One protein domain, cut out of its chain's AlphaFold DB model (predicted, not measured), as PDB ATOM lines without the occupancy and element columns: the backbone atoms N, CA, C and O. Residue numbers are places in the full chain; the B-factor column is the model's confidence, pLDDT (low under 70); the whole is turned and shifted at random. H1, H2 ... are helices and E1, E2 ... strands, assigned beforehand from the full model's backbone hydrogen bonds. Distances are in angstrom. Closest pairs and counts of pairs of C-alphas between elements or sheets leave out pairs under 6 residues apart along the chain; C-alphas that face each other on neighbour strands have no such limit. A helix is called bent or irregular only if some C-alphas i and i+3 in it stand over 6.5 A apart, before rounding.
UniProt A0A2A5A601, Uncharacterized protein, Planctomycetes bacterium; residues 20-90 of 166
ATOM      1  N   THR A  20     156.129 162.409  87.986       90.56
ATOM      2  CA  THR A  20     155.684 161.027  88.192       90.56
ATOM      3  C   THR A  20     154.180 160.883  87.950       90.56
ATOM      4  O   THR A  20     153.383 161.461  88.687       90.56
ATOM      5  N   HIS A  21     153.787 160.039  86.996       92.38
ATOM      6  CA  HIS A  21     152.376 159.715  86.743       92.38
ATOM      7  C   HIS A  21     151.830 158.607  87.644       92.38
ATOM      8  O   HIS A  21     150.628 158.526  87.835       92.38
ATOM      9  N   THR A  22     152.684 157.761  88.223       93.19
ATOM     10  CA  THR A  22     152.326 156.682  89.167       93.19
ATOM     11  C   THR A  22     153.413 156.553  90.241       93.19
ATOM     12  O   THR A  22     154.491 157.137  90.107       93.19
ATOM     13  N   GLY A  23     153.128 155.862  91.348       90.75
ATOM     14  CA  GLY A  23     154.141 155.587  92.376       90.75
ATOM     15  C   GLY A  23     154.668 156.813  93.140       90.75
ATOM     16  O   GLY A  23     155.775 156.756  93.672       90.75
ATOM     17  N   GLN A  24     153.895 157.907  93.225       92.12
ATOM     18  CA  GLN A  24     154.257 159.113  93.995       92.12
ATOM     19  C   GLN A  24     154.602 158.769  95.453       92.12
ATOM     20  O   GLN A  24     155.551 159.307  96.025       92.12
ATOM     21  N   GLY A  25     153.842 157.836  96.033       90.94
ATOM     22  CA  GLY A  25     153.895 157.510  97.452       90.94
ATOM     23  C   GLY A  25     152.973 158.398  98.287       90.94
ATOM     24  O   GLY A  25     152.143 159.135  97.762       90.94
ATOM     25  N   ARG A  26     153.096 158.284  99.611       87.69
ATOM     26  CA  ARG A  26     152.403 159.151 100.584       87.69
ATOM     27  C   ARG A  26     153.434 159.717 101.554       87.69
ATOM     28  O   ARG A  26     154.047 160.731 101.268       87.69
ATOM     29  N   ILE A  27     153.683 159.007 102.654       89.94
ATOM     30  CA  ILE A  27     154.729 159.360 103.629       89.94
ATOM     31  C   ILE A  27     156.114 158.909 103.150       89.94
ATOM     32  O   ILE A  27     157.114 159.560 103.414       89.94
ATOM     33  N   THR A  28     156.162 157.802 102.410       91.38
ATOM     34  CA  THR A  28     157.367 157.264 101.769       91.38
ATOM     35  C   THR A  28     157.109 157.089 100.276       91.38
ATOM     36  O   THR A  28     155.973 156.797  99.887       91.38
ATOM     37  N   GLY A  29     158.146 157.213  99.449       92.00
ATOM     38  CA  GLY A  29     158.055 157.073  97.994       92.00
ATOM     39  C   GLY A  29     158.828 158.161  97.256       92.00
ATOM     40  O   GLY A  29     159.541 158.946  97.874       92.00
ATOM     41  N   ALA A  30     158.683 158.210  95.934       92.94
ATOM     42  CA  ALA A  30     159.454 159.126  95.096       92.94
ATOM     43  C   ALA A  30     159.210 160.604  95.447       92.94
ATOM     44  O   ALA A  30     160.165 161.365  95.567       92.94
ATOM     45  N   HIS A  31     157.950 160.995  95.666       93.38
ATOM     46  CA  HIS A  31     157.580 162.384  95.935       93.38
ATOM     47  C   HIS A  31     158.046 162.903  97.313       93.38
ATOM     48  O   HIS A  31     158.686 163.952  97.358       93.38
ATOM     49  N   PRO A  32     157.810 162.206  98.444       95.00
ATOM     50  CA  PRO A  32     158.351 162.658  99.727       95.00
ATOM     51  C   PRO A  32     159.888 162.639  99.767       95.00
ATOM     52  O   PRO A  32     160.464 163.491 100.432       95.00
ATOM     53  N   ASN A  33     160.563 161.747  99.028       95.62
ATOM     54  CA  ASN A  33     162.029 161.745  98.959       95.62
ATOM     55  C   ASN A  33     162.577 163.010  98.275       95.62
ATOM     56  O   ASN A  33     163.500 163.629  98.789       95.62
ATOM     57  N   ILE A  34     161.995 163.429  97.146       95.81
ATOM     58  CA  ILE A  34     162.450 164.650  96.461       95.81
ATOM     59  C   ILE A  34     162.057 165.933  97.223       95.81
ATOM     60  O   ILE A  34     162.776 166.930  97.167       95.81
ATOM     61  N   LEU A  35     160.959 165.907  97.991       95.62
ATOM     62  CA  LEU A  35     160.628 166.973  98.947       95.62
ATOM     63  C   LEU A  35     161.655 167.059 100.087       95.62
ATOM     64  O   LEU A  35     162.006 168.163 100.500       95.62
ATOM     65  N   ASP A  36     162.149 165.921 100.576       96.81
ATOM     66  CA  ASP A  36     163.213 165.872 101.583       96.81
ATOM     67  C   ASP A  36     164.534 166.427 101.027       96.81
ATOM     68  O   ASP A  36     165.149 167.283 101.662       96.81
ATOM     69  N   ASP A  37     164.914 166.061  99.798       96.56
ATOM     70  CA  ASP A  37     166.085 166.631  99.117       96.56
ATOM     71  C   ASP A  37     165.978 168.160  98.970       96.56
ATOM     72  O   ASP A  37     166.937 168.889  99.250       96.56
ATOM     73  N   LEU A  38     164.803 168.672  98.582       96.69
ATOM     74  CA  LEU A  38     164.531 170.110  98.511       96.69
ATOM     75  C   LEU A  38     164.693 170.779  99.886       96.69
ATOM     76  O   LEU A  38     165.384 171.794 100.003       96.69
ATOM     77  N   ALA A  39     164.088 170.209 100.929       97.12
ATOM     78  CA  ALA A  39     164.144 170.748 102.286       97.12
ATOM     79  C   ALA A  39     165.579 170.761 102.841       97.12
ATOM     80  O   ALA A  39     166.029 171.769 103.396       97.12
ATOM     81  N   GLN A  40     166.325 169.670 102.653       97.88
ATOM     82  CA  GLN A  40     167.731 169.579 103.037       97.88
ATOM     83  C   GLN A  40     168.599 170.564 102.249       97.88
ATOM     84  O   GLN A  40     169.480 171.199 102.833       97.88
ATOM     85  N   GLY A  41     168.329 170.750 100.955       96.25
ATOM     86  CA  GLY A  41     169.009 171.728 100.110       96.25
ATOM     87  C   GLY A  41     168.826 173.164 100.606       96.25
ATOM     88  O   GLY A  41     169.814 173.882 100.774       96.25
ATOM     89  N   ILE A  42     167.589 173.565 100.916       96.25
ATOM     90  CA  ILE A  42     167.283 174.890 101.484       96.25
ATOM     91  C   ILE A  42     167.966 175.062 102.847       96.25
ATOM     92  O   ILE A  42     168.598 176.089 103.096       96.25
ATOM     93  N   GLN A  43     167.912 174.047 103.715       97.25
ATOM     94  CA  GLN A  43     168.582 174.087 105.018       97.25
ATOM     95  C   GLN A  43     170.104 174.243 104.877       97.25
ATOM     96  O   GLN A  43     170.716 175.036 105.596       97.25
ATOM     97  N   ALA A  44     170.726 173.482 103.975       96.69
ATOM     98  CA  ALA A  44     172.160 173.555 103.724       96.69
ATOM     99  C   ALA A  44     172.560 174.926 103.164       96.69
ATOM    100  O   ALA A  44     173.553 175.497 103.615       96.69
ATOM    101  N   LEU A  45     171.768 175.472 102.235       94.75
ATOM    102  CA  LEU A  45     171.977 176.797 101.659       94.75
ATOM    103  C   LEU A  45     171.901 177.896 102.725       94.75
ATOM    104  O   LEU A  45     172.831 178.691 102.833       94.75
ATOM    105  N   SER A  46     170.843 177.908 103.541       95.69
ATOM    106  CA  SER A  46     170.673 178.878 104.630       95.69
ATOM    107  C   SER A  46     171.850 178.839 105.614       95.69
ATOM    108  O   SER A  46     172.439 179.875 105.930       95.69
ATOM    109  N   ARG A  47     172.283 177.637 106.026       96.00
ATOM    110  CA  ARG A  47     173.450 177.465 106.910       96.00
ATOM    111  C   ARG A  47     174.750 177.961 106.287       96.00
ATOM    112  O   ARG A  47     175.571 178.530 107.006       96.00
ATOM    113  N   ASP A  48     174.965 177.719 104.994       95.00
ATOM    114  CA  ASP A  48     176.181 178.188 104.331       95.00
ATOM    115  C   ASP A  48     176.159 179.704 104.169       95.00
ATOM    116  O   ASP A  48     177.174 180.329 104.453       95.00
ATOM    117  N   LEU A  49     175.038 180.314 103.765       94.12
ATOM    118  CA  LEU A  49     174.947 181.753 103.494       94.12
ATOM    119  C   LEU A  49     175.150 182.631 104.733       94.12
ATOM    120  O   LEU A  49     175.763 183.691 104.596       94.12
ATOM    121  N   GLN A  50     174.776 182.160 105.929       94.06
ATOM    122  CA  GLN A  50     174.925 182.914 107.186       94.06
ATOM    123  C   GLN A  50     174.250 184.290 107.066       94.06
ATOM    124  O   GLN A  50     173.115 184.344 106.613       94.06
ATOM    125  N   ASP A  51     174.934 185.387 107.398       94.00
ATOM    126  CA  ASP A  51     174.385 186.750 107.358       94.00
ATOM    127  C   ASP A  51     173.813 187.144 105.982       94.00
ATOM    128  O   ASP A  51     172.922 187.982 105.901       94.00
ATOM    129  N   MET A  52     174.280 186.525 104.888       93.38
ATOM    130  CA  MET A  52     173.723 186.766 103.549       93.38
ATOM    131  C   MET A  52     172.307 186.194 103.371       93.38
ATOM    132  O   MET A  52     171.612 186.584 102.440       93.38
ATOM    133  N   TRP A  53     171.877 185.262 104.228       95.31
ATOM    134  CA  TRP A  53     170.537 184.671 104.181       95.31
ATOM    135  C   TRP A  53     169.432 185.695 104.464       95.31
ATOM    136  O   TRP A  53     168.341 185.576 103.907       95.31
ATOM    137  N   GLU A  54     169.730 186.718 105.272       94.62
ATOM    138  CA  GLU A  54     168.816 187.834 105.558       94.62
ATOM    139  C   GLU A  54     168.440 188.613 104.293       94.62
ATOM    140  O   GLU A  54     167.334 189.126 104.184       94.62
ATOM    141  N   ASP A  55     169.325 188.615 103.296       93.88
ATOM    142  CA  ASP A  55     169.124 189.249 101.993       93.88
ATOM    143  C   ASP A  55     169.001 188.205 100.867       93.88
ATOM    144  O   ASP A  55     169.465 188.398  99.748       93.88
ATOM    145  N   THR A  56     168.438 187.030 101.169       95.19
ATOM    146  CA  THR A  56     168.222 185.961 100.185       95.19
ATOM    147  C   THR A  56     166.794 185.444 100.251       95.19
ATOM    148  O   THR A  56     166.329 185.022 101.309       95.19
ATOM    149  N   ILE A  57     166.137 185.371  99.092       97.19
ATOM    150  CA  ILE A  57     164.864 184.671  98.912       97.19
ATOM    151  C   ILE A  57     165.064 183.453  98.006       97.19
ATOM    152  O   ILE A  57     165.617 183.537  96.910       97.19
ATOM    153  N   VAL A  58     164.569 182.308  98.460       97.25
ATOM    154  CA  VAL A  58     164.388 181.085  97.684       97.25
ATOM    155  C   VAL A  58     162.896 180.899  97.465       97.25
ATOM    156  O   VAL A  58     162.136 180.813  98.425       97.25
ATOM    157  N   VAL A  59     162.480 180.795  96.208       97.38
ATOM    158  CA  VAL A  59     161.098 180.500  95.817       97.38
ATOM    159  C   VAL A  59     161.085 179.307  94.872       97.38
ATOM    160  O   VAL A  59     161.886 179.228  93.940       97.38
ATOM    161  N   THR A  60     160.187 178.354  95.108       96.25
ATOM    162  CA  THR A  60     159.959 177.238  94.186       96.25
ATOM    163  C   THR A  60     158.873 177.596  93.185       96.25
ATOM    164  O   THR A  60     157.824 178.110  93.572       96.25
ATOM    165  N   VAL A  61     159.073 177.226  91.925       92.69
ATOM    166  CA  VAL A  61     158.065 177.343  90.869       92.69
ATOM    167  C   VAL A  61     157.921 176.007  90.148       92.69
ATOM    168  O   VAL A  61     158.897 175.276  89.979       92.69
ATOM    169  N   SER A  62     156.696 175.691  89.744       92.44
ATOM    170  CA  SER A  62     156.367 174.530  88.920       92.44
ATOM    171  C   SER A  62     155.394 174.957  87.829       92.44
ATOM    172  O   SER A  62     154.576 175.849  88.045       92.44
ATOM    173  N   GLU A  63     155.466 174.307  86.671       91.38
ATOM    174  CA  GLU A  63     154.532 174.528  85.557       91.38
ATOM    175  C   GLU A  63     153.181 173.835  85.790       91.38
ATOM    176  O   GLU A  63     152.181 174.189  85.172       91.38
ATOM    177  N   PHE A  64     153.147 172.845  86.688       94.31
ATOM    178  CA  PHE A  64     151.960 172.061  87.008       94.31
ATOM    179  C   PHE A  64     151.961 171.584  88.467       94.31
ATOM    180  O   PHE A  64     153.000 171.455  89.120       94.31
ATOM    181  N   GLY A  65     150.770 171.278  88.964       93.50
ATOM    182  CA  GLY A  65     150.518 170.422  90.115       93.50
ATOM    183  C   GLY A  65     149.898 169.087  89.698       93.50
ATOM    184  O   GLY A  65     150.086 168.615  88.574       93.50
ATOM    185  N   ARG A  66     149.150 168.458  90.607       93.44
ATOM    186  CA  ARG A  66     148.524 167.142  90.390       93.44
ATOM    187  C   ARG A  66     147.022 167.185  90.606       93.44
ATOM    188  O   ARG A  66     146.523 168.007  91.370       93.44
ATOM    189  N   THR A  67     146.302 166.287  89.941       95.19
ATOM    190  CA  THR A  67     144.879 166.070  90.223       95.19
ATOM    191  C   THR A  67     144.673 165.573  91.654       95.19
ATOM    192  O   THR A  67     145.442 164.754  92.154       95.19
ATOM    193  N   SER A  68     143.602 166.032  92.302       93.75
ATOM    194  CA  SER A  68     143.198 165.598  93.648       93.75
ATOM    195  C   SER A  68     142.644 164.173  93.660       93.75
ATOM    196  O   SER A  68     142.647 163.513  94.698       93.75
ATOM    197  N   ILE A  69     142.146 163.704  92.510       93.06
ATOM    198  CA  ILE A  69     141.631 162.346  92.316       93.06
ATOM    199  C   ILE A  69     142.623 161.502  91.517       93.06
ATOM    200  O   ILE A  69     143.227 161.969  90.546       93.06
ATOM    201  N   GLU A  70     142.746 160.241  91.932       92.12
ATOM    202  CA  GLU A  70     143.530 159.215  91.252       92.12
ATOM    203  C   GLU A  70     142.961 158.907  89.852       92.12
ATOM    204  O   GLU A  70     141.750 158.783  89.653       92.12
ATOM    205  N   ASN A  71     143.831 158.778  88.852       91.50
ATOM    206  CA  ASN A  71     143.461 158.366  87.503       91.50
ATOM    207  C   ASN A  71     143.327 156.831  87.390       91.50
ATOM    208  O   ASN A  71     143.626 156.075  88.311       91.50
ATOM    209  N   GLY A  72     142.896 156.345  86.222       92.25
ATOM    210  CA  GLY A  72     142.680 154.909  85.986       92.25
ATOM    211  C   GLY A  72     143.947 154.039  86.009       92.25
ATOM    212  O   GLY A  72     143.846 152.823  85.869       92.25
ATOM    213  N   SER A  73     145.130 154.637  86.165       90.81
ATOM    214  CA  SER A  73     146.424 153.952  86.247       90.81
ATOM    215  C   SER A  73     146.979 153.891  87.675       90.81
ATOM    216  O   SER A  73     148.168 153.630  87.848       90.81
ATOM    217  N   SER A  74     146.140 154.133  88.688       90.31
ATOM    218  CA  SER A  74     146.554 154.240  90.094       90.31
ATOM    219  C   SER A  74     147.616 155.322  90.319       90.31
ATOM    220  O   SER A  74     148.646 155.117  90.969       90.31
ATOM    221  N   GLY A  75     147.397 156.471  89.685       92.25
ATOM    222  CA  GLY A  75     148.315 157.596  89.658       92.25
ATOM    223  C   GLY A  75     147.597 158.939  89.587       92.25
ATOM    224  O   GLY A  75     146.404 159.014  89.855       92.25
ATOM    225  N   THR A  76     148.291 160.011  89.216       94.62
ATOM    226  CA  THR A  76     147.685 161.348  89.074       94.62
ATOM    227  C   THR A  76     148.022 161.962  87.722       94.62
ATOM    228  O   THR A  76     149.045 161.639  87.111       94.62
ATOM    229  N   ASP A  77     147.140 162.832  87.234       95.44
ATOM    230  CA  ASP A  77     147.390 163.608  86.020       95.44
ATOM    231  C   ASP A  77     147.986 164.974  86.379       95.44
ATOM    232  O   ASP A  77     148.097 165.352  87.549       95.44
ATOM    233  N   HIS A  78     148.390 165.724  85.357       96.06
ATOM    234  CA  HIS A  78     148.795 167.122  85.509       96.06
ATOM    235  C   HIS A  78     147.581 167.951  85.944       96.06
ATOM    236  O   HIS A  78     146.490 167.767  85.410       96.06
ATOM    237  N   GLY A  79     147.766 168.851  86.907       94.38
ATOM    238  CA  GLY A  79     146.747 169.785  87.390       94.38
ATOM    239  C   GLY A  79     147.284 171.211  87.478       94.38
ATOM    240  O   GLY A  79     148.491 171.416  87.454       94.38
ATOM    241  N   ALA A  80     146.400 172.201  87.579       91.44
ATOM    242  CA  ALA A  80     146.807 173.606  87.669       91.44
ATOM    243  C   ALA A  80     147.179 174.043  89.100       91.44
ATOM    244  O   ALA A  80     148.067 174.870  89.282       91.44
ATOM    245  N   GLY A  81     146.515 173.488  90.123       92.75
ATOM    246  CA  GLY A  81     146.754 173.833  91.528       92.75
ATOM    247  C   GLY A  81     147.955 173.102  92.133       92.75
ATOM    248  O   GLY A  81     148.085 171.887  91.988       92.75
ATOM    249  N   THR A  82     148.814 173.833  92.847       92.19
ATOM    250  CA  THR A  82     149.976 173.302  93.582       92.19
ATOM    251  C   THR A  82     150.298 174.174  94.804       92.19
ATOM    252  O   THR A  82     149.656 175.199  95.025       92.19
ATOM    253  N   ALA A  83     151.300 173.778  95.589       93.38
ATOM    254  CA  ALA A  83     151.893 174.599  96.639       93.38
ATOM    255  C   ALA A  83     153.226 175.199  96.164       93.38
ATOM    256  O   ALA A  83     154.023 174.519  95.514       93.38
ATOM    257  N   MET A  84     153.482 176.457  96.523       96.19
ATOM    258  CA  MET A  84     154.793 177.094  96.378       96.19
ATOM    259  C   MET A  84     155.461 177.179  97.751       96.19
ATOM    260  O   MET A  84     154.828 177.579  98.726       96.19
ATOM    261  N   PHE A  85     156.741 176.828  97.824       97.06
ATOM    262  CA  PHE A  85     157.572 177.028  99.003       97.06
ATOM    263  C   PHE A  85     158.409 178.292  98.835       97.06
ATOM    264  O   PHE A  85     159.043 178.493  97.796       97.06
ATOM    265  N   VAL A  86     158.428 179.117  99.879       97.94
ATOM    266  CA  VAL A  86     159.258 180.319  99.965       97.94
ATOM    267  C   VAL A  86     160.075 180.251 101.253       97.94
ATOM    268  O   VAL A  86     159.548 179.896 102.306       97.94
ATOM    269  N   ALA A  87     161.365 180.559 101.166       97.94
ATOM    270  CA  ALA A  87     162.286 180.580 102.296       97.94
ATOM    271  C   ALA A  87     163.277 181.739 102.152       97.94
ATOM    272  O   ALA A  87     163.712 182.050 101.051       97.94
ATOM    273  N   GLY A  88     163.651 182.362 103.262       97.06
ATOM    274  CA  GLY A  88     164.575 183.496 103.302       97.06
ATOM    275  C   GLY A  88     164.625 184.073 104.712       97.06
ATOM    276  O   GLY A  88     163.795 183.690 105.539       97.06
ATOM    277  N   GLY A  89     165.586 184.946 105.017       95.31
ATOM    278  CA  GLY A  89     165.665 185.557 106.352       95.31
ATOM    279  C   GLY A  89     164.497 186.506 106.645       95.31
ATOM    280  O   GLY A  89     163.895 186.416 107.710       95.31
ATOM    281  N   ASN A  90     164.066 187.287 105.648       95.12
ATOM    282  CA  ASN A  90     162.925 188.211 105.766       95.12
ATOM    283  C   ASN A  90     161.556 187.557 105.488       95.12
ATOM    284  O   ASN A  90     160.556 188.255 105.322       95.12
TER     285      ASN A  90
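This is residues 20 to 90 of the 166 residues of an uncharacterized protein of Planctomycetes bacterium (UniProt A0A2A5A601). Picture a rod made of one long helix, H1, with a narrow two-stranded hairpin, E1 and E2, running back beside it. Past a kink near residue 49 the end of H1 turns across one end of the rod towards the strands, and the long loop between E1 and E2 reaches to the other end, beyond the first turn of H1. The printed part has 71 residues, with one named helix and two named strands in the order H1, E1, E2; the sheet E1 - E2 is antiparallel. Named elements hold 32 residues, under half of the printed part, and among these the class is mostly helix. The whole is loose, with a radius of gyration of the C-alphas of 15.3 A, and it spans 50 by 24 by 14 A.

Start at the sheet, where E1, residues 57 to 59, and E2, residues 86 to 88, are antiparallel neighbours and form a hairpin, with 165 degrees between their directions. Look at C-alphas 58 and 87, which face each other 5.1 A apart. There you find N 58 and O 87 within hydrogen-bond range at 2.7 A, and N 87 and O 58 at 2.9 A. Farther along the link between the strands, residues 65 to 66 pair with residues 78 to 79, also antiparallel. Now move to H1, residues 30 to 55, whose closest C-alphas to E2 are those of Trp 53 and Gly 88, 6.1 A apart. The closest C-alphas of H1 and E1 are those of Ile 42 and Val 58, 7.8 A apart. Within H1, 17 of 22 O i to N i+4 pairs are within hydrogen-bond range.

Find C-alpha 30 at (159.454, 159.126, 95.096); from there H1 runs to C-alpha 55 at (169.124, 189.249, 101.993), 32.4 A away. It is irregular: C-alphas 48 and 51 are 9.3 A apart, and it has a kink of 104 degrees near residue 49. A tight link of one residue leads to E1, which measures 6.4 A from first to last C-alpha. E2 measures 7.0 A and ends at C-alpha 88, at (164.575, 183.496, 103.302).

Find the two C-alphas farthest apart at Asp 51 and Gly 72, 49.8 A from each other. The link from E1 to E2 is long, residues 60 to 85. The printed part runs from residue 20 to residue 90 and has no cut. In the B-factor column the mean pLDDT of the printed part is 94.2, and no printed residue is under 70.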